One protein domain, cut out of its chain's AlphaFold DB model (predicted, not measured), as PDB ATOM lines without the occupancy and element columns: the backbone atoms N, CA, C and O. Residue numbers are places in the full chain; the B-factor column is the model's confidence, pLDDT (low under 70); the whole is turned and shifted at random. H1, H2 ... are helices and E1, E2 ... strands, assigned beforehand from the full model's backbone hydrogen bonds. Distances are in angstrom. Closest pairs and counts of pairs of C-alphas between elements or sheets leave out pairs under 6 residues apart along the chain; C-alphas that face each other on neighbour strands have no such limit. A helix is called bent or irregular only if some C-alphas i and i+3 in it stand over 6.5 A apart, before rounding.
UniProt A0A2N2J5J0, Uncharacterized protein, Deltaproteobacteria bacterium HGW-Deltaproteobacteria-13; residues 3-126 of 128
ATOM      1  N   SER A   3      30.728 -39.764 -22.869       68.56
ATOM      2  CA  SER A   3      31.449 -39.339 -24.068       68.56
ATOM      3  C   SER A   3      30.709 -39.729 -25.350       68.56
ATOM      4  O   SER A   3      30.431 -38.881 -26.194       68.56
ATOM      5  N   ASP A   4      30.302 -40.994 -25.446       74.12
ATOM      6  CA  ASP A   4      29.615 -41.539 -26.619       74.12
ATOM      7  C   ASP A   4      28.228 -40.906 -26.766       74.12
ATOM      8  O   ASP A   4      27.777 -40.635 -27.873       74.12
ATOM      9  N   SER A   5      27.561 -40.608 -25.646       74.19
ATOM     10  CA  SER A   5      26.272 -39.914 -25.651       74.19
ATOM     11  C   SER A   5      26.383 -38.492 -26.203       74.19
ATOM     12  O   SER A   5      25.549 -38.106 -27.017       74.19
ATOM     13  N   VAL A   6      27.407 -37.723 -25.812       74.56
ATOM     14  CA  VAL A   6      27.638 -36.367 -26.347       74.56
ATOM     15  C   VAL A   6      27.896 -36.418 -27.851       74.56
ATOM     16  O   VAL A   6      27.291 -35.658 -28.602       74.56
ATOM     17  N   GLU A   7      28.739 -37.345 -28.303       79.44
ATOM     18  CA  GLU A   7      29.044 -37.503 -29.725       79.44
ATOM     19  C   GLU A   7      27.804 -37.907 -30.539       79.44
ATOM     20  O   GLU A   7      27.533 -37.316 -31.585       79.44
ATOM     21  N   ILE A   8      27.014 -38.871 -30.052       81.88
ATOM     22  CA  ILE A   8      25.769 -39.304 -30.702       81.88
ATOM     23  C   ILE A   8      24.776 -38.142 -30.790       81.88
ATOM     24  O   ILE A   8      24.204 -37.915 -31.857       81.88
ATOM     25  N   LEU A   9      24.594 -37.386 -29.702       79.38
ATOM     26  CA  LEU A   9      23.684 -36.241 -29.676       79.38
ATOM     27  C   LEU A   9      24.106 -35.173 -30.688       79.38
ATOM     28  O   LEU A   9      23.265 -34.692 -31.443       79.38
ATOM     29  N   LEU A  10      25.402 -34.855 -30.761       79.19
ATOM     30  CA  LEU A  10      25.927 -33.864 -31.703       79.19
ATOM     31  C   LEU A  10      25.841 -34.316 -33.167       79.19
ATOM     32  O   LEU A  10      25.648 -33.468 -34.041       79.19
ATOM     33  N   LYS A  11      25.972 -35.624 -33.438       80.56
ATOM     34  CA  LYS A  11      25.909 -36.204 -34.792       80.56
ATOM     35  C   LYS A  11      24.494 -36.372 -35.329       80.56
ATOM     36  O   LYS A  11      24.279 -36.182 -36.522       80.56
ATOM     37  N   HIS A  12      23.561 -36.796 -34.483       78.00
ATOM     38  CA  HIS A  12      22.263 -37.309 -34.933       78.00
ATOM     39  C   HIS A  12      21.079 -36.434 -34.537       78.00
ATOM     40  O   HIS A  12      19.944 -36.748 -34.893       78.00
ATOM     41  N   THR A  13      21.335 -35.333 -33.835       76.31
ATOM     42  CA  THR A  13      20.292 -34.432 -33.355       76.31
ATOM     43  C   THR A  13      20.588 -33.016 -33.822       76.31
ATOM     44  O   THR A  13      21.725 -32.542 -33.739       76.31
ATOM     45  N   ASP A  14      19.555 -32.325 -34.301       81.00
ATOM     46  CA  ASP A  14      19.650 -30.913 -34.657       81.00
ATOM     47  C   ASP A  14      19.657 -30.060 -33.380       81.00
ATOM     48  O   ASP A  14      18.632 -29.571 -32.913       81.00
ATOM     49  N   MET A  15      20.820 -30.012 -32.726       83.25
ATOM     50  CA  MET A  15      21.051 -29.220 -31.520       83.25
ATOM     51  C   MET A  15      21.999 -28.062 -31.798       83.25
ATOM     52  O   MET A  15      23.080 -28.270 -32.359       83.25
ATOM     53  N   ASP A  16      21.629 -26.878 -31.314       84.88
ATOM     54  CA  ASP A  16      22.454 -25.672 -31.391       84.88
ATOM     55  C   ASP A  16      23.545 -25.628 -30.315       84.88
ATOM     56  O   ASP A  16      24.612 -25.068 -30.545       84.88
ATOM     57  N   ALA A  17      23.290 -26.203 -29.136       88.94
ATOM     58  CA  ALA A  17      24.212 -26.194 -28.004       88.94
ATOM     59  C   ALA A  17      23.922 -27.332 -27.015       88.94
ATOM     60  O   ALA A  17      22.820 -27.881 -26.982       88.94
ATOM     61  N   ILE A  18      24.901 -27.646 -26.164       89.94
ATOM     62  CA  ILE A  18      24.769 -28.601 -25.056       89.94
ATOM     63  C   ILE A  18      25.106 -27.904 -23.740       89.94
ATOM     64  O   ILE A  18      26.134 -27.239 -23.633       89.94
ATOM     65  N   LEU A  19      24.278 -28.105 -22.714       91.12
ATOM     66  CA  LEU A  19      24.649 -27.825 -21.327       91.12
ATOM     67  C   LEU A  19      25.208 -29.103 -20.706       91.12
ATOM     68  O   LEU A  19      24.508 -30.112 -20.629       91.12
ATOM     69  N   PHE A  20      26.462 -29.062 -20.271       89.69
ATOM     70  CA  PHE A  20      27.146 -30.226 -19.721       89.69
ATOM     71  C   PHE A  20      27.202 -30.141 -18.197       89.69
ATOM     72  O   PHE A  20      27.982 -29.374 -17.638       89.69
ATOM     73  N   LEU A  21      26.333 -30.906 -17.534       88.31
ATOM     74  CA  LEU A  21      26.180 -30.914 -16.079       88.31
ATOM     75  C   LEU A  21      27.019 -32.026 -15.432       88.31
ATOM     76  O   LEU A  21      27.295 -33.051 -16.052       88.31
ATOM     77  N   GLY A  22      27.334 -31.859 -14.145       80.25
ATOM     78  CA  GLY A  22      27.880 -32.939 -13.313       80.25
ATOM     79  C   GLY A  22      29.401 -33.085 -13.348       80.25
ATOM     80  O   GLY A  22      29.915 -34.113 -12.912       80.25
ATOM     81  N   MET A  23      30.125 -32.072 -13.831       83.25
ATOM     82  CA  MET A  23      31.585 -32.018 -13.709       83.25
ATOM     83  C   MET A  23      32.031 -31.406 -12.381       83.25
ATOM     84  O   MET A  23      31.296 -30.667 -11.729       83.25
ATOM     85  N   GLY A  24      33.275 -31.688 -12.006       82.00
ATOM     86  CA  GLY A  24      33.929 -31.193 -10.798       82.00
ATOM     87  C   GLY A  24      33.719 -32.094  -9.587       82.00
ATOM     88  O   GLY A  24      34.499 -32.039  -8.638       82.00
ATOM     89  N   TYR A  25      32.700 -32.955  -9.617       84.19
ATOM     90  CA  TYR A  25      32.326 -33.773  -8.471       84.19
ATOM     91  C   TYR A  25      33.373 -34.837  -8.141       84.19
ATOM     92  O   TYR A  25      33.678 -35.060  -6.965       84.19
ATOM     93  N   MET A  26      33.938 -35.500  -9.157       87.25
ATOM     94  CA  MET A  26      34.901 -36.580  -8.923       87.25
ATOM     95  C   MET A  26      36.212 -36.037  -8.364       87.25
ATOM     96  O   MET A  26      36.736 -36.590  -7.400       87.25
ATOM     97  N   THR A  27      36.700 -34.924  -8.905       86.31
ATOM     98  CA  THR A  27      37.922 -34.252  -8.455       86.31
ATOM     99  C   THR A  27      37.741 -33.638  -7.070       86.31
ATOM    100  O   THR A  27      38.628 -33.779  -6.230       86.31
ATOM    101  N   ALA A  28      36.589 -33.019  -6.785       84.69
ATOM    102  CA  ALA A  28      36.273 -32.512  -5.449       84.69
ATOM    103  C   ALA A  28      36.247 -33.645  -4.414       84.69
ATOM    104  O   ALA A  28      36.931 -33.578  -3.394       84.69
ATOM    105  N   ARG A  29      35.521 -34.734  -4.702       87.88
ATOM    106  CA  ARG A  29      35.447 -35.899  -3.811       87.88
ATOM    107  C   ARG A  29      36.815 -36.547  -3.597       87.88
ATOM    108  O   ARG A  29      37.151 -36.865  -2.462       87.88
ATOM    109  N   ALA A  30      37.593 -36.724  -4.661       90.25
ATOM    110  CA  ALA A  30      38.930 -37.299  -4.583       90.25
ATOM    111  C   ALA A  30      39.831 -36.491  -3.644       90.25
ATOM    112  O   ALA A  30      40.530 -37.071  -2.821       90.25
ATOM    113  N   ARG A  31      39.770 -35.157  -3.696       85.56
ATOM    114  CA  ARG A  31      40.533 -34.310  -2.772       85.56
ATOM    115  C   ARG A  31      40.057 -34.401  -1.332       85.56
ATOM    116  O   ARG A  31      40.886 -34.536  -0.443       85.56
ATOM    117  N   ILE A  32      38.743 -34.413  -1.110       88.62
ATOM    118  CA  ILE A  32      38.182 -34.613   0.232       88.62
ATOM    119  C   ILE A  32      38.670 -35.940   0.831       88.62
ATOM    120  O   ILE A  32      38.926 -36.012   2.029       88.62
ATOM    121  N   TRP A  33      38.838 -36.991   0.021       91.88
ATOM    122  CA  TRP A  33      39.424 -38.250   0.494       91.88
ATOM    123  C   TRP A  33      40.892 -38.107   0.890       91.88
ATOM    124  O   TRP A  33      41.280 -38.649   1.919       91.88
ATOM    125  N   MET A  34      41.682 -37.363   0.113       90.00
ATOM    126  CA  MET A  34      43.101 -37.113   0.400       90.00
ATOM    127  C   MET A  34      43.322 -36.268   1.660       90.00
ATOM    128  O   MET A  34      44.335 -36.428   2.333       90.00
ATOM    129  N   GLU A  35      42.381 -35.385   1.983       89.56
ATOM    130  CA  GLU A  35      42.433 -34.494   3.151       89.56
ATOM    131  C   GLU A  35      41.693 -35.070   4.375       89.56
ATOM    132  O   GLU A  35      41.625 -34.436   5.429       89.56
ATOM    133  N   SER A  36      41.113 -36.268   4.256       90.31
ATOM    134  CA  SER A  36      40.299 -36.871   5.310       90.31
ATOM    135  C   SER A  36      41.138 -37.261   6.530       90.31
ATOM    136  O   SER A  36      42.151 -37.942   6.414       90.31
ATOM    137  N   SER A  37      40.652 -36.928   7.726       91.88
ATOM    138  CA  SER A  37      41.216 -37.418   8.992       91.88
ATOM    139  C   SER A  37      40.764 -38.837   9.361       91.88
ATOM    140  O   SER A  37      41.251 -39.399  10.339       91.88
ATOM    141  N   VAL A  38      39.814 -39.405   8.611       94.50
ATOM    142  CA  VAL A  38      39.196 -40.712   8.894       94.50
ATOM    143  C   VAL A  38      39.637 -41.767   7.884       94.50
ATOM    144  O   VAL A  38      39.829 -42.924   8.250       94.50
ATOM    145  N   LEU A  39      39.784 -41.390   6.612       93.00
ATOM    146  CA  LEU A  39      40.216 -42.311   5.566       93.00
ATOM    147  C   LEU A  39      41.751 -42.359   5.504       93.00
ATOM    148  O   LEU A  39      42.371 -41.308   5.366       93.00
ATOM    149  N   PRO A  40      42.381 -43.549   5.564       93.81
ATOM    150  CA  PRO A  40      43.830 -43.658   5.441       93.81
ATOM    151  C   PRO A  40      44.316 -43.163   4.074       93.81
ATOM    152  O   PRO A  40      43.845 -43.625   3.029       93.81
ATOM    153  N   HIS A  41      45.268 -42.230   4.084       92.38
ATOM    154  CA  HIS A  41      45.792 -41.594   2.874       92.38
ATOM    155  C   HIS A  41      46.404 -42.609   1.900       92.38
ATOM    156  O   HIS A  41      46.129 -42.570   0.704       92.38
ATOM    157  N   ASP A  42      47.203 -43.547   2.407       93.88
ATOM    158  CA  ASP A  42      47.861 -44.610   1.639       93.88
ATOM    159  C   ASP A  42      46.867 -45.518   0.894       93.88
ATOM    160  O   ASP A  42      47.148 -45.998  -0.205       93.88
ATOM    161  N   VAL A  43      45.671 -45.706   1.456       94.56
ATOM    162  CA  VAL A  43      44.591 -46.473   0.822       94.56
ATOM    163  C   VAL A  43      43.828 -45.622  -0.200       94.56
ATOM    164  O   VAL A  43      43.412 -46.136  -1.243       94.56
ATOM    165  N   MET A  44      43.635 -44.329   0.077       95.50
ATOM    166  CA  MET A  44      42.831 -43.431  -0.763       95.50
ATOM    167  C   MET A  44      43.585 -42.813  -1.939       95.50
ATOM    168  O   MET A  44      42.945 -42.457  -2.931       95.50
ATOM    169  N   GLU A  45      44.914 -42.735  -1.886       94.19
ATOM    170  CA  GLU A  45      45.731 -42.056  -2.896       94.19
ATOM    171  C   GLU A  45      45.471 -42.569  -4.313       94.19
ATOM    172  O   GLU A  45      45.116 -41.809  -5.218       94.19
ATOM    173  N   LYS A  46      45.585 -43.882  -4.516       95.50
ATOM    174  CA  LYS A  46      45.423 -44.481  -5.843       95.50
ATOM    175  C   LYS A  46      43.986 -44.349  -6.384       95.50
ATOM    176  O   LYS A  46      43.839 -43.996  -7.558       95.50
ATOM    177  N   PRO A  47      42.916 -44.615  -5.608       94.88
ATOM    178  CA  PRO A  47      41.546 -44.302  -6.018       94.88
ATOM    179  C   PRO A  47      41.327 -42.824  -6.364       94.88
ATOM    180  O   PRO A  47      40.748 -42.533  -7.410       94.88
ATOM    181  N   ALA A  48      41.819 -41.904  -5.531       92.25
ATOM    182  CA  ALA A  48      41.671 -40.468  -5.739       92.25
ATOM    183  C   ALA A  48      42.343 -40.021  -7.046       92.25
ATOM    184  O   ALA A  48      41.714 -39.359  -7.872       92.25
ATOM    185  N   GLN A  49      43.578 -40.466  -7.295       92.31
ATOM    186  CA  GLN A  49      44.292 -40.187  -8.544       92.31
ATOM    187  C   GLN A  49      43.535 -40.709  -9.772       92.31
ATOM    188  O   GLN A  49      43.422 -39.997 -10.768       92.31
ATOM    189  N   LYS A  50      42.957 -41.918  -9.704       93.62
ATOM    190  CA  LYS A  50      42.140 -42.467 -10.800       93.62
ATOM    191  C   LYS A  50      40.885 -41.640 -11.072       93.62
ATOM    192  O   LYS A  50      40.548 -41.432 -12.232       93.62
ATOM    193  N   MET A  51      40.200 -41.180 -10.027       91.44
ATOM    194  CA  MET A  51      39.004 -40.343 -10.169       91.44
ATOM    195  C   MET A  51      39.325 -39.004 -10.831       91.44
ATOM    196  O   MET A  51      38.619 -38.592 -11.749       91.44
ATOM    197  N   ILE A  52      40.414 -38.360 -10.400       88.75
ATOM    198  CA  ILE A  52      40.891 -37.109 -10.996       88.75
ATOM    199  C   ILE A  52      41.262 -37.346 -12.462       88.75
ATOM    200  O   ILE A  52      40.801 -36.615 -13.332       88.75
ATOM    201  N   ALA A  53      42.045 -38.388 -12.754       90.12
ATOM    202  CA  ALA A  53      42.458 -38.706 -14.119       90.12
ATOM    203  C   ALA A  53      41.256 -38.951 -15.046       90.12
ATOM    204  O   ALA A  53      41.191 -38.361 -16.120       90.12
ATOM    205  N   ALA A  54      40.272 -39.737 -14.602       89.12
ATOM    206  CA  ALA A  54      39.067 -40.010 -15.379       89.12
ATOM    207  C   ALA A  54      38.248 -38.741 -15.674       89.12
ATOM    208  O   ALA A  54      37.730 -38.578 -16.780       89.12
ATOM    209  N   GLU A  55      38.136 -37.813 -14.717       87.94
ATOM    210  CA  GLU A  55      37.438 -36.546 -14.962       87.94
ATOM    211  C   GLU A  55      38.219 -35.628 -15.911       87.94
ATOM    212  O   GLU A  55      37.625 -34.941 -16.743       87.94
ATOM    213  N   MET A  56      39.552 -35.653 -15.845       86.88
ATOM    214  CA  MET A  56      40.404 -34.901 -16.768       86.88
ATOM    215  C   MET A  56      40.335 -35.454 -18.194       86.88
ATOM    216  O   MET A  56      40.281 -34.674 -19.142       86.88
ATOM    217  N   GLU A  57      40.271 -36.777 -18.364       89.00
ATOM    218  CA  GLU A  57      40.048 -37.402 -19.673       89.00
ATOM    219  C   GLU A  57      38.696 -36.997 -20.272       89.00
ATOM    220  O   GLU A  57      38.609 -36.689 -21.464       89.00
ATOM    221  N   LEU A  58      37.646 -36.937 -19.445       87.06
ATOM    222  CA  LEU A  58      36.335 -36.452 -19.870       87.06
ATOM    223  C   LEU A  58      36.396 -34.987 -20.317       87.06
ATOM    224  O   LEU A  58      35.830 -34.635 -21.351       87.06
ATOM    225  N   LEU A  59      37.112 -34.136 -19.584       87.19
ATOM    226  CA  LEU A  59      37.302 -32.735 -19.951       87.19
ATOM    227  C   LEU A  59      38.031 -32.588 -21.292       87.19
ATOM    228  O   LEU A  59      37.569 -31.856 -22.168       87.19
ATOM    229  N   ASP A  60      39.122 -33.330 -21.487       88.06
ATOM    230  CA  ASP A  60      39.865 -33.327 -22.749       88.06
ATOM    231  C   ASP A  60      39.001 -33.837 -23.912       88.06
ATOM    232  O   ASP A  60      39.086 -33.324 -25.033       88.06
ATOM    233  N   PHE A  61      38.129 -34.816 -23.654       88.06
ATOM    234  CA  PHE A  61      37.142 -35.273 -24.625       88.06
ATOM    235  C   PHE A  61      36.158 -34.156 -24.995       88.06
ATOM    236  O   PHE A  61      35.999 -33.872 -26.180       88.06
ATOM    237  N   ILE A  62      35.555 -33.469 -24.022       86.81
ATOM    238  CA  ILE A  62      34.612 -32.369 -24.288       86.81
ATOM    239  C   ILE A  62      35.270 -31.256 -25.112       86.81
ATOM    240  O   ILE A  62      34.691 -30.793 -26.094       86.81
ATOM    241  N   VAL A  63      36.510 -30.882 -24.791       87.69
ATOM    242  CA  VAL A  63      37.270 -29.881 -25.559       87.69
ATOM    243  C   VAL A  63      37.443 -30.318 -27.017       87.69
ATOM    244  O   VAL A  63      37.284 -29.508 -27.935       87.69
ATOM    245  N   LYS A  64      37.748 -31.600 -27.259       89.81
ATOM    246  CA  LYS A  64      37.838 -32.153 -28.620       89.81
ATOM    247  C   LYS A  64      36.496 -32.086 -29.347       89.81
ATOM    248  O   LYS A  64      36.477 -31.707 -30.515       89.81
ATOM    249  N   GLN A  65      35.391 -32.401 -28.672       87.81
ATOM    250  CA  GLN A  65      34.047 -32.346 -29.255       87.81
ATOM    251  C   GLN A  65      33.650 -30.915 -29.644       87.81
ATOM    252  O   GLN A  65      33.184 -30.705 -30.762       87.81
ATOM    253  N   ILE A  66      33.915 -29.922 -28.782       87.69
ATOM    254  CA  ILE A  66      33.684 -28.495 -29.084       87.69
ATOM    255  C   ILE A  66      34.407 -28.104 -30.376       87.69
ATOM    256  O   ILE A  66      33.806 -27.520 -31.276       87.69
ATOM    257  N   LYS A  67      35.691 -28.467 -30.491       87.12
ATOM    258  CA  LYS A  67      36.509 -28.159 -31.673       87.12
ATOM    259  C   LYS A  67      36.035 -28.890 -32.928       87.12
ATOM    260  O   LYS A  67      36.079 -28.316 -34.009       87.12
ATOM    261  N   HIS A  68      35.614 -30.146 -32.794       89.12
ATOM    262  CA  HIS A  68      35.217 -30.975 -33.929       89.12
ATOM    263  C   HIS A  68      33.857 -30.570 -34.505       89.12
ATOM    264  O   HIS A  68      33.731 -30.409 -35.716       89.12
ATOM    265  N   PHE A  69      32.852 -30.384 -33.648       86.25
ATOM    266  CA  PHE A  69      31.490 -30.060 -34.080       86.25
ATOM    267  C   PHE A  69      31.253 -28.563 -34.268       86.25
ATOM    268  O   PHE A  69      30.252 -28.185 -34.870       86.25
ATOM    269  N   ASN A  70      32.150 -27.714 -33.754       86.38
ATOM    270  CA  ASN A  70      32.012 -26.257 -33.763       86.38
ATOM    271  C   ASN A  70      30.665 -25.783 -33.175       86.38
ATOM    272  O   ASN A  70      30.073 -24.805 -33.629       86.38
ATOM    273  N   LYS A  71      30.172 -26.512 -32.165       86.19
ATOM    274  CA  LYS A  71      28.936 -26.221 -31.433       86.19
ATOM    275  C   LYS A  71      29.272 -25.859 -29.983       86.19
ATOM    276  O   LYS A  71      30.148 -26.501 -29.394       86.19
ATOM    277  N   PRO A  72      28.594 -24.864 -29.382       88.19
ATOM    278  CA  PRO A  72      28.758 -24.549 -27.970       88.19
ATOM    279  C   PRO A  72      28.433 -25.751 -27.073       88.19
ATOM    280  O   PRO A  72      27.309 -26.251 -27.061       88.19
ATOM    281  N   ILE A  73      29.407 -26.177 -26.270       90.62
ATOM    282  CA  ILE A  73      29.182 -27.049 -25.114       90.62
ATOM    283  C   ILE A  73      29.538 -26.221 -23.886       90.62
ATOM    284  O   ILE A  73      30.686 -25.807 -23.746       90.62
ATOM    285  N   LEU A  74      28.547 -25.931 -23.046       92.31
ATOM    286  CA  LEU A  74      28.660 -25.051 -21.887       92.31
ATOM    287  C   LEU A  74      28.803 -25.915 -20.631       92.31
ATOM    288  O   LEU A  74      27.812 -26.518 -20.202       92.31
ATOM    289  N   PRO A  75      30.000 -25.998 -20.027       91.25
ATOM    290  CA  PRO A  75      30.184 -26.736 -18.792       91.25
ATOM    291  C   PRO A  75      29.499 -26.019 -17.633       91.25
ATOM    292  O   PRO A  75      29.709 -24.823 -17.418       91.25
ATOM    293  N   VAL A  76      28.713 -26.761 -16.862       90.81
ATOM    294  CA  VAL A  76      28.111 -26.292 -15.617       90.81
ATOM    295  C   VAL A  76      28.715 -27.087 -14.470       90.81
ATOM    296  O   VAL A  76      28.575 -28.312 -14.398       90.81
ATOM    297  N   ILE A  77      29.413 -26.379 -13.592       87.50
ATOM    298  CA  ILE A  77      30.199 -26.932 -12.490       87.50
ATOM    299  C   ILE A  77      29.665 -26.323 -11.202       87.50
ATOM    300  O   ILE A  77      29.487 -25.113 -11.131       87.50
ATOM    301  N   ASP A  78      29.411 -27.147 -10.191       77.62
ATOM    302  CA  ASP A  78      28.930 -26.666  -8.892       77.62
ATOM    303  C   ASP A  78      29.939 -25.695  -8.239       77.62
ATOM    304  O   ASP A  78      31.140 -25.738  -8.522       77.62
ATOM    305  N   LEU A  79      29.463 -24.838  -7.333       65.31
ATOM    306  CA  LEU A  79      30.242 -23.849  -6.582       65.31
ATOM    307  C   LEU A  79      31.450 -24.472  -5.878       65.31
ATOM    308  O   LEU A  79      32.523 -23.878  -5.866       65.31
ATOM    309  N   VAL A  80      31.316 -25.714  -5.405       68.44
ATOM    310  CA  VAL A  80      32.436 -26.477  -4.833       68.44
ATOM    311  C   VAL A  80      33.616 -26.548  -5.808       68.44
ATOM    312  O   VAL A  80      34.757 -26.395  -5.394       68.44
ATOM    313  N   GLY A  81      33.368 -26.721  -7.110       67.69
ATOM    314  CA  GLY A  81      34.417 -26.733  -8.130       67.69
ATOM    315  C   GLY A  81      35.026 -25.354  -8.411       67.69
ATOM    316  O   GLY A  81      36.200 -25.274  -8.774       67.69
ATOM    317  N   PHE A  82      34.266 -24.272  -8.216       68.31
ATOM    318  CA  PHE A  82      34.764 -22.897  -8.339       68.31
ATOM    319  C   PHE A  82      35.687 -22.509  -7.177       68.31
ATOM    320  O   PHE A  82      36.713 -21.870  -7.414       68.31
ATOM    321  N   ASP A  83      35.378 -22.956  -5.958       71.56
ATOM    322  CA  ASP A  83      36.124 -22.603  -4.742       71.56
ATOM    323  C   ASP A  83      37.402 -23.442  -4.527       71.56
ATOM    324  O   ASP A  83      38.205 -23.171  -3.631       71.56
ATOM    325  N   MET A  84      37.645 -24.458  -5.361       71.31
ATOM    326  CA  MET A  84      38.814 -25.331  -5.239       71.31
ATOM    327  C   MET A  84      40.139 -24.619  -5.561       71.31
ATOM    328  O   MET A  84      40.342 -24.075  -6.645       71.31
ATOM    329  N   ALA A  85      41.121 -24.705  -4.664       66.81
ATOM    330  CA  ALA A  85      42.466 -24.180  -4.906       66.81
ATOM    331  C   ALA A  85      43.405 -25.208  -5.587       66.81
ATOM    332  O   ALA A  85      43.278 -26.423  -5.422       66.81
ATOM    333  N   GLY A  86      44.405 -24.718  -6.327       68.38
ATOM    334  CA  GLY A  86      45.486 -25.528  -6.918       68.38
ATOM    335  C   GLY A  86      45.307 -25.923  -8.392       68.38
ATOM    336  O   GLY A  86      44.300 -25.607  -9.023       68.38
ATOM    337  N   GLU A  87      46.313 -26.612  -8.940       63.03
ATOM    338  CA  GLU A  87      46.445 -26.913 -10.380       63.03
ATOM    339  C   GLU A  87      45.387 -27.879 -10.925       63.03
ATOM    340  O   GLU A  87      45.051 -27.819 -12.104       63.03
ATOM    341  N   SER A  88      44.798 -28.731 -10.080       65.44
ATOM    342  CA  SER A  88      43.719 -29.633 -10.511       65.44
ATOM    343  C   SER A  88      42.329 -28.975 -10.513       65.44
ATOM    344  O   SER A  88      41.326 -29.683 -10.616       65.44
ATOM    345  N   ASN A  89      42.233 -27.650 -10.339       79.56
ATOM    346  CA  ASN A  89      40.957 -26.950 -10.470       79.56
ATOM    347  C   ASN A  89      40.494 -27.014 -11.939       79.56
ATOM    348  O   ASN A  89      41.094 -26.419 -12.837       79.56
ATOM    349  N   ILE A  90      39.388 -27.726 -12.155       82.88
ATOM    350  CA  ILE A  90      38.779 -27.945 -13.469       82.88
ATOM    351  C   ILE A  90      38.346 -26.629 -14.123       82.88
ATOM    352  O   ILE A  90      38.555 -26.460 -15.321       82.88
ATOM    353  N   VAL A  91      37.803 -25.680 -13.357       86.25
ATOM    354  CA  VAL A  91      37.398 -24.358 -13.859       86.25
ATOM    355  C   VAL A  91      38.602 -23.616 -14.436       86.25
ATOM    356  O   VAL A  91      38.537 -23.141 -15.565       86.25
ATOM    357  N   LYS A  92      39.732 -23.581 -13.715       85.50
ATOM    358  CA  LYS A  92      40.963 -22.928 -14.202       85.50
ATOM    359  C   LYS A  92      41.507 -23.579 -15.470       85.50
ATOM    360  O   LYS A  92      41.994 -22.888 -16.360       85.50
ATOM    361  N   ARG A  93      41.426 -24.907 -15.564       86.06
ATOM    362  CA  ARG A  93      41.864 -25.637 -16.759       86.06
ATOM    363  C   ARG A  93      40.966 -25.345 -17.964       86.06
ATOM    364  O   ARG A  93      41.492 -25.131 -19.051       86.06
ATOM    365  N   LEU A  94      39.645 -25.313 -17.776       87.62
ATOM    366  CA  LEU A  94      38.700 -24.926 -18.830       87.62
ATOM    367  C   LEU A  94      38.966 -23.501 -19.315       87.62
ATOM    368  O   LEU A  94      39.053 -23.280 -20.522       87.62
ATOM    369  N   ASP A  95      39.185 -22.569 -18.388       88.25
ATOM    370  CA  ASP A  95      39.489 -21.172 -18.704       88.25
ATOM    371  C   ASP A  95      40.792 -21.040 -19.514       88.25
ATOM    372  O   ASP A  95      40.814 -20.405 -20.568       88.25
ATOM    373  N   ALA A  96      41.849 -21.764 -19.126       88.50
ATOM    374  CA  ALA A  96      43.101 -21.835 -19.888       88.50
ATOM    375  C   ALA A  96      42.929 -22.423 -21.305       88.50
ATOM    376  O   ALA A  96      43.747 -22.171 -22.191       88.50
ATOM    377  N   MET A  97      41.868 -23.200 -21.534       87.31
ATOM    378  CA  MET A  97      41.492 -23.742 -22.843       87.31
ATOM    379  C   MET A  97      40.510 -22.839 -23.612       87.31
ATOM    380  O   MET A  97      40.087 -23.207 -24.710       87.31
ATOM    381  N   GLY A  98      40.156 -21.672 -23.064       88.44
ATOM    382  CA  GLY A  98      39.196 -20.735 -23.646       88.44
ATOM    383  C   GLY A  98      37.737 -21.172 -23.503       88.44
ATOM    384  O   GLY A  98      36.883 -20.707 -24.258       88.44
ATOM    385  N   ILE A  99      37.440 -22.084 -22.573       89.31
ATOM    386  CA  ILE A  99      36.094 -22.595 -22.318       89.31
ATOM    387  C   ILE A  99      35.578 -21.991 -21.015       89.31
ATOM    388  O   ILE A  99      36.099 -22.255 -19.934       89.31
ATOM    389  N   MET A 100      34.503 -21.215 -21.111       90.31
ATOM    390  CA  MET A 100      33.857 -20.629 -19.944       90.31
ATOM    391  C   MET A 100      32.957 -21.660 -19.254       90.31
ATOM    392  O   MET A 100      32.006 -22.155 -19.859       90.31
ATOM    393  N   ALA A 101      33.247 -21.962 -17.987       91.00
ATOM    394  CA  ALA A 101      32.363 -22.735 -17.119       91.00
ATOM    395  C   ALA A 101      31.376 -21.820 -16.379       91.00
ATOM    396  O   ALA A 101      31.682 -20.663 -16.090       91.00
ATOM    397  N   TYR A 102      30.213 -22.360 -16.021       91.94
ATOM    398  CA  TYR A 102      29.160 -21.648 -15.295       91.94
ATOM    399  C   TYR A 102      28.831 -22.353 -13.983       91.94
ATOM    400  O   TYR A 102      28.848 -23.578 -13.918       91.94
ATOM    401  N   SER A 103      28.480 -21.587 -12.951       89.31
ATOM    402  CA  SER A 103      28.129 -22.141 -11.637       89.31
ATOM    403  C   SER A 103      26.689 -22.649 -11.533       89.31
ATOM    404  O   SER A 103      26.310 -23.262 -10.541       89.31
ATOM    405  N   SER A 104      25.857 -22.382 -12.545       90.12
ATOM    406  CA  SER A 104      24.468 -22.848 -12.600       90.12
ATOM    407  C   SER A 104      23.957 -22.961 -14.039       90.12
ATOM    408  O   SER A 104      24.422 -22.221 -14.920       90.12
ATOM    409  N   PRO A 105      22.966 -23.838 -14.292       91.81
ATOM    410  CA  PRO A 105      22.305 -23.928 -15.589       91.81
ATOM    411  C   PRO A 105      21.683 -22.597 -16.022       91.81
ATOM    412  O   PRO A 105      21.821 -22.206 -17.179       91.81
ATOM    413  N   GLU A 106      21.061 -21.848 -15.106       93.62
ATOM    414  CA  GLU A 106      20.457 -20.550 -15.412       93.62
ATOM    415  C   GLU A 106      21.477 -19.548 -15.958       93.62
ATOM    416  O   GLU A 106      21.177 -18.816 -16.904       93.62
ATOM    417  N   GLN A 107      22.683 -19.498 -15.381       93.38
ATOM    418  CA  GLN A 107      23.737 -18.617 -15.883       93.38
ATOM    419  C   GLN A 107      24.202 -19.036 -17.278       93.38
ATOM    420  O   GLN A 107      24.315 -18.173 -18.153       93.38
ATOM    421  N   ALA A 108      24.396 -20.338 -17.508       93.88
ATOM    422  CA  ALA A 108      24.778 -20.867 -18.815       93.88
ATOM    423  C   ALA A 108      23.729 -20.536 -19.892       93.88
ATOM    424  O   ALA A 108      24.070 -20.018 -20.956       93.88
ATOM    425  N   ILE A 109      22.440 -20.736 -19.596       94.31
ATOM    426  CA  ILE A 109      21.336 -20.417 -20.516       94.31
ATOM    427  C   ILE A 109      21.292 -18.918 -20.817       94.31
ATOM    428  O   ILE A 109      21.181 -18.519 -21.977       94.31
ATOM    429  N   ARG A 110      21.408 -18.060 -19.795       95.50
ATOM    430  CA  ARG A 110      21.412 -16.601 -19.995       95.50
ATOM    431  C   ARG A 110      22.599 -16.147 -20.840       95.50
ATOM    432  O   ARG A 110      22.442 -15.231 -21.646       95.50
ATOM    433  N   ALA A 111      23.770 -16.754 -20.657       93.75
ATOM    434  CA  ALA A 111      24.947 -16.459 -21.465       93.75
ATOM    435  C   ALA A 111      24.739 -16.871 -22.928       93.75
ATOM    436  O   ALA A 111      24.976 -16.060 -23.824       93.75
ATOM    437  N   LEU A 112      24.210 -18.076 -23.163       93.25
ATOM    438  CA  LEU A 112      23.884 -18.566 -24.501       93.25
ATOM    439  C   LEU A 112      22.863 -17.661 -25.207       93.25
ATOM    440  O   LEU A 112      23.096 -17.245 -26.340       93.25
ATOM    441  N   ALA A 113      21.780 -17.286 -24.521       94.38
ATOM    442  CA  ALA A 113      20.757 -16.395 -25.067       94.38
ATOM    443  C   ALA A 113      21.333 -15.021 -25.452       94.38
ATOM    444  O   ALA A 113      21.074 -14.513 -26.543       94.38
ATOM    445  N   LYS A 114      22.185 -14.435 -24.597       94.25
ATOM    446  CA  LYS A 114      22.870 -13.168 -24.903       94.25
ATOM    447  C   LYS A 114      23.807 -13.287 -26.105       94.25
ATOM    448  O   LYS A 114      23.853 -12.369 -26.924       94.25
ATOM    449  N   ALA A 115      24.548 -14.389 -26.213       91.12
ATOM    450  CA  ALA A 115      25.426 -14.636 -27.352       91.12
ATOM    451  C   ALA A 115      24.613 -14.741 -28.651       91.12
ATOM    452  O   ALA A 115      24.932 -14.063 -29.629       91.12
ATOM    453  N   GLN A 116      23.522 -15.509 -28.640       91.62
ATOM    454  CA  GLN A 116      22.615 -15.638 -29.782       91.62
ATOM    455  C   GLN A 116      22.059 -14.276 -30.219       91.62
ATOM    456  O   GLN A 116      22.121 -13.928 -31.400       91.62
ATOM    457  N   ASP A 117      21.579 -13.469 -29.271       94.56
ATOM    458  CA  ASP A 117      21.068 -12.125 -29.545       94.56
ATOM    459  C   ASP A 117      22.123 -11.202 -30.159       94.56
ATOM    460  O   ASP A 117      21.829 -10.457 -31.099       94.56
ATOM    461  N   TYR A 118      23.351 -11.253 -29.642       92.56
ATOM    462  CA  TYR A 118      24.468 -10.478 -30.167       92.56
ATOM    463  C   TYR A 118      24.775 -10.849 -31.621       92.56
ATOM    464  O   TYR A 118      24.837  -9.967 -32.481       92.56
ATOM    465  N   TYR A 119      24.916 -12.143 -31.923       88.88
ATOM    466  CA  TYR A 119      25.207 -12.597 -33.284       88.88
ATOM    467  C   TYR A 119      24.063 -12.292 -34.249       88.88
ATOM    468  O   TYR A 119      24.320 -11.837 -35.361       88.88
ATOM    469  N   ARG A 120      22.806 -12.441 -33.815       91.56
ATOM    470  CA  ARG A 120      21.637 -12.064 -34.618       91.56
ATOM    471  C   ARG A 120      21.678 -10.587 -35.018       91.56
ATOM    472  O   ARG A 120      21.525 -10.272 -36.196       91.56
ATOM    473  N   LYS A 121      21.931  -9.688 -34.061       92.56
ATOM    474  CA  LYS A 121      22.037  -8.239 -34.318       92.56
ATOM    475  C   LYS A 121      23.216  -7.900 -35.228       92.56
ATOM    476  O   LYS A 121      23.058  -7.110 -36.151       92.56
ATOM    477  N   ARG A 122      24.377  -8.523 -35.000       90.81
ATOM    478  CA  ARG A 122      25.590  -8.306 -35.801       90.81
ATOM    479  C   ARG A 122      25.424  -8.740 -37.259       90.81
ATOM    480  O   ARG A 122      26.001  -8.122 -38.149       90.81
ATOM    481  N   THR A 123      24.691  -9.823 -37.504       86.25
ATOM    482  CA  THR A 123      24.407 -10.287 -38.866       86.25
ATOM    483  C   THR A 123      23.436  -9.345 -39.571       86.25
ATOM    484  O   THR A 123      23.677  -9.010 -40.723       86.25
ATOM    485  N   ALA A 124      22.404  -8.855 -38.874       80.69
ATOM    486  CA  ALA A 124      21.483  -7.861 -39.425       80.69
ATOM    487  C   ALA A 124      22.207  -6.557 -39.814       80.69
ATOM    488  O   ALA A 124      22.041  -6.080 -40.926       80.69
ATOM    489  N   SER A 125      23.102  -6.052 -38.959       75.62
ATOM    490  CA  SER A 125      23.871  -4.820 -39.214       75.62
ATOM    491  C   SER A 125      24.991  -4.950 -40.257       75.62
ATOM    492  O   SER A 125      25.747  -4.007 -40.449       75.62
ATOM    493  N   ARG A 126      25.207  -6.140 -40.831       68.06
ATOM    494  CA  ARG A 126      26.189  -6.388 -41.905       68.06
ATOM    495  C   ARG A 126      25.553  -6.405 -43.296       68.06
ATOM    496  O   ARG A 126      26.283  -6.521 -44.276       68.06
TER     497      ARG A 126
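This is residues 3 to 126 of the 128 residues of an uncharacterized protein of Deltaproteobacteria bacterium HGW-Deltaproteobacteria-13 (UniProt A0A2N2J5J0). One long helix, H3, forms the backbone of a loose rod, with H2 folded back along its first part as a helical hairpin and H1 packed on its last part. A small parallel pair of strands, E1 and E2, lies between H3 and the first turns of H6, and residues 113 to 126, mostly of H6, stick out as an arm that adds to the length. The short helices H4 and H5 follow E2, with H4 beside H2. The printed part has 124 residues, mostly helix, in the order H1, E1, H2, H3, E2, H4, H5, H6. It is loose, with a radius of gyration of the C-alphas of 17.1 A, and spans 62 by 29 by 22 A.

H1, residues 3 to 12, touches H3, residues 41 to 69, through residues 58 to 69 of H3 alone. They run the same way at a shallow tilt of 14 degrees, and the closest C-alphas are those of Ser 3 and Phe 61, 7.0 A apart. E1, residues 18 to 23, and E2, residues 73 to 77, are parallel neighbours; N 74 and O 18, and N 76 and O 20, are within hydrogen-bond range, each at 2.8 A. H2, residues 25 to 34, and H3 form a helical hairpin, opposite ways at a shallow tilt of 21 degrees; the closest C-alphas, of Ala 30 and Ala 48, are 4.3 A apart. E1, H2, H3 and E2 make a strand-helix-strand unit, two parallel strands joined through helices, with a right-handed crossover. H4, residues 79 to 82, only just touches H2, with 3 pairs of C-alphas within 8 A, the closest those of Ala 28 and Gly 81, 6.6 A apart. H5, residues 90 to 96, touches H4 only at the corner, and only just, with 3 pairs; the closest C-alphas are those of Phe 82 and Val 91, 6.3 A apart. H6, residues 105 to 124, touches no helix; its closest C-alpha to E2 is that of Pro 105, 6.3 A from that of Val 76. In H1, H2, H5 and H6 every O i to N i+4 pair is within hydrogen-bond range, in H3 23 of 25, and H4 is too short for such a pair.

H1 begins at C-alpha 3, (31.449, -39.339, -24.068). H3 is 41.3 A long and irregular, with C-alphas 43 and 46 7.0 A apart. H6 is 28.8 A long and ends at C-alpha 124, (21.483, -7.861, -39.425). H1 and H2 are each 14.4 A long, E1 13.7 A and E2 12.7 A.

The C-alphas of Pro 40 and Arg 126, 62.8 A apart, are the two farthest apart. The printed part has no cut and no long link. Mean pLDDT of the printed part is 86.2; residues 3, 79 to 82, 85 to 88 and 126 are under 70.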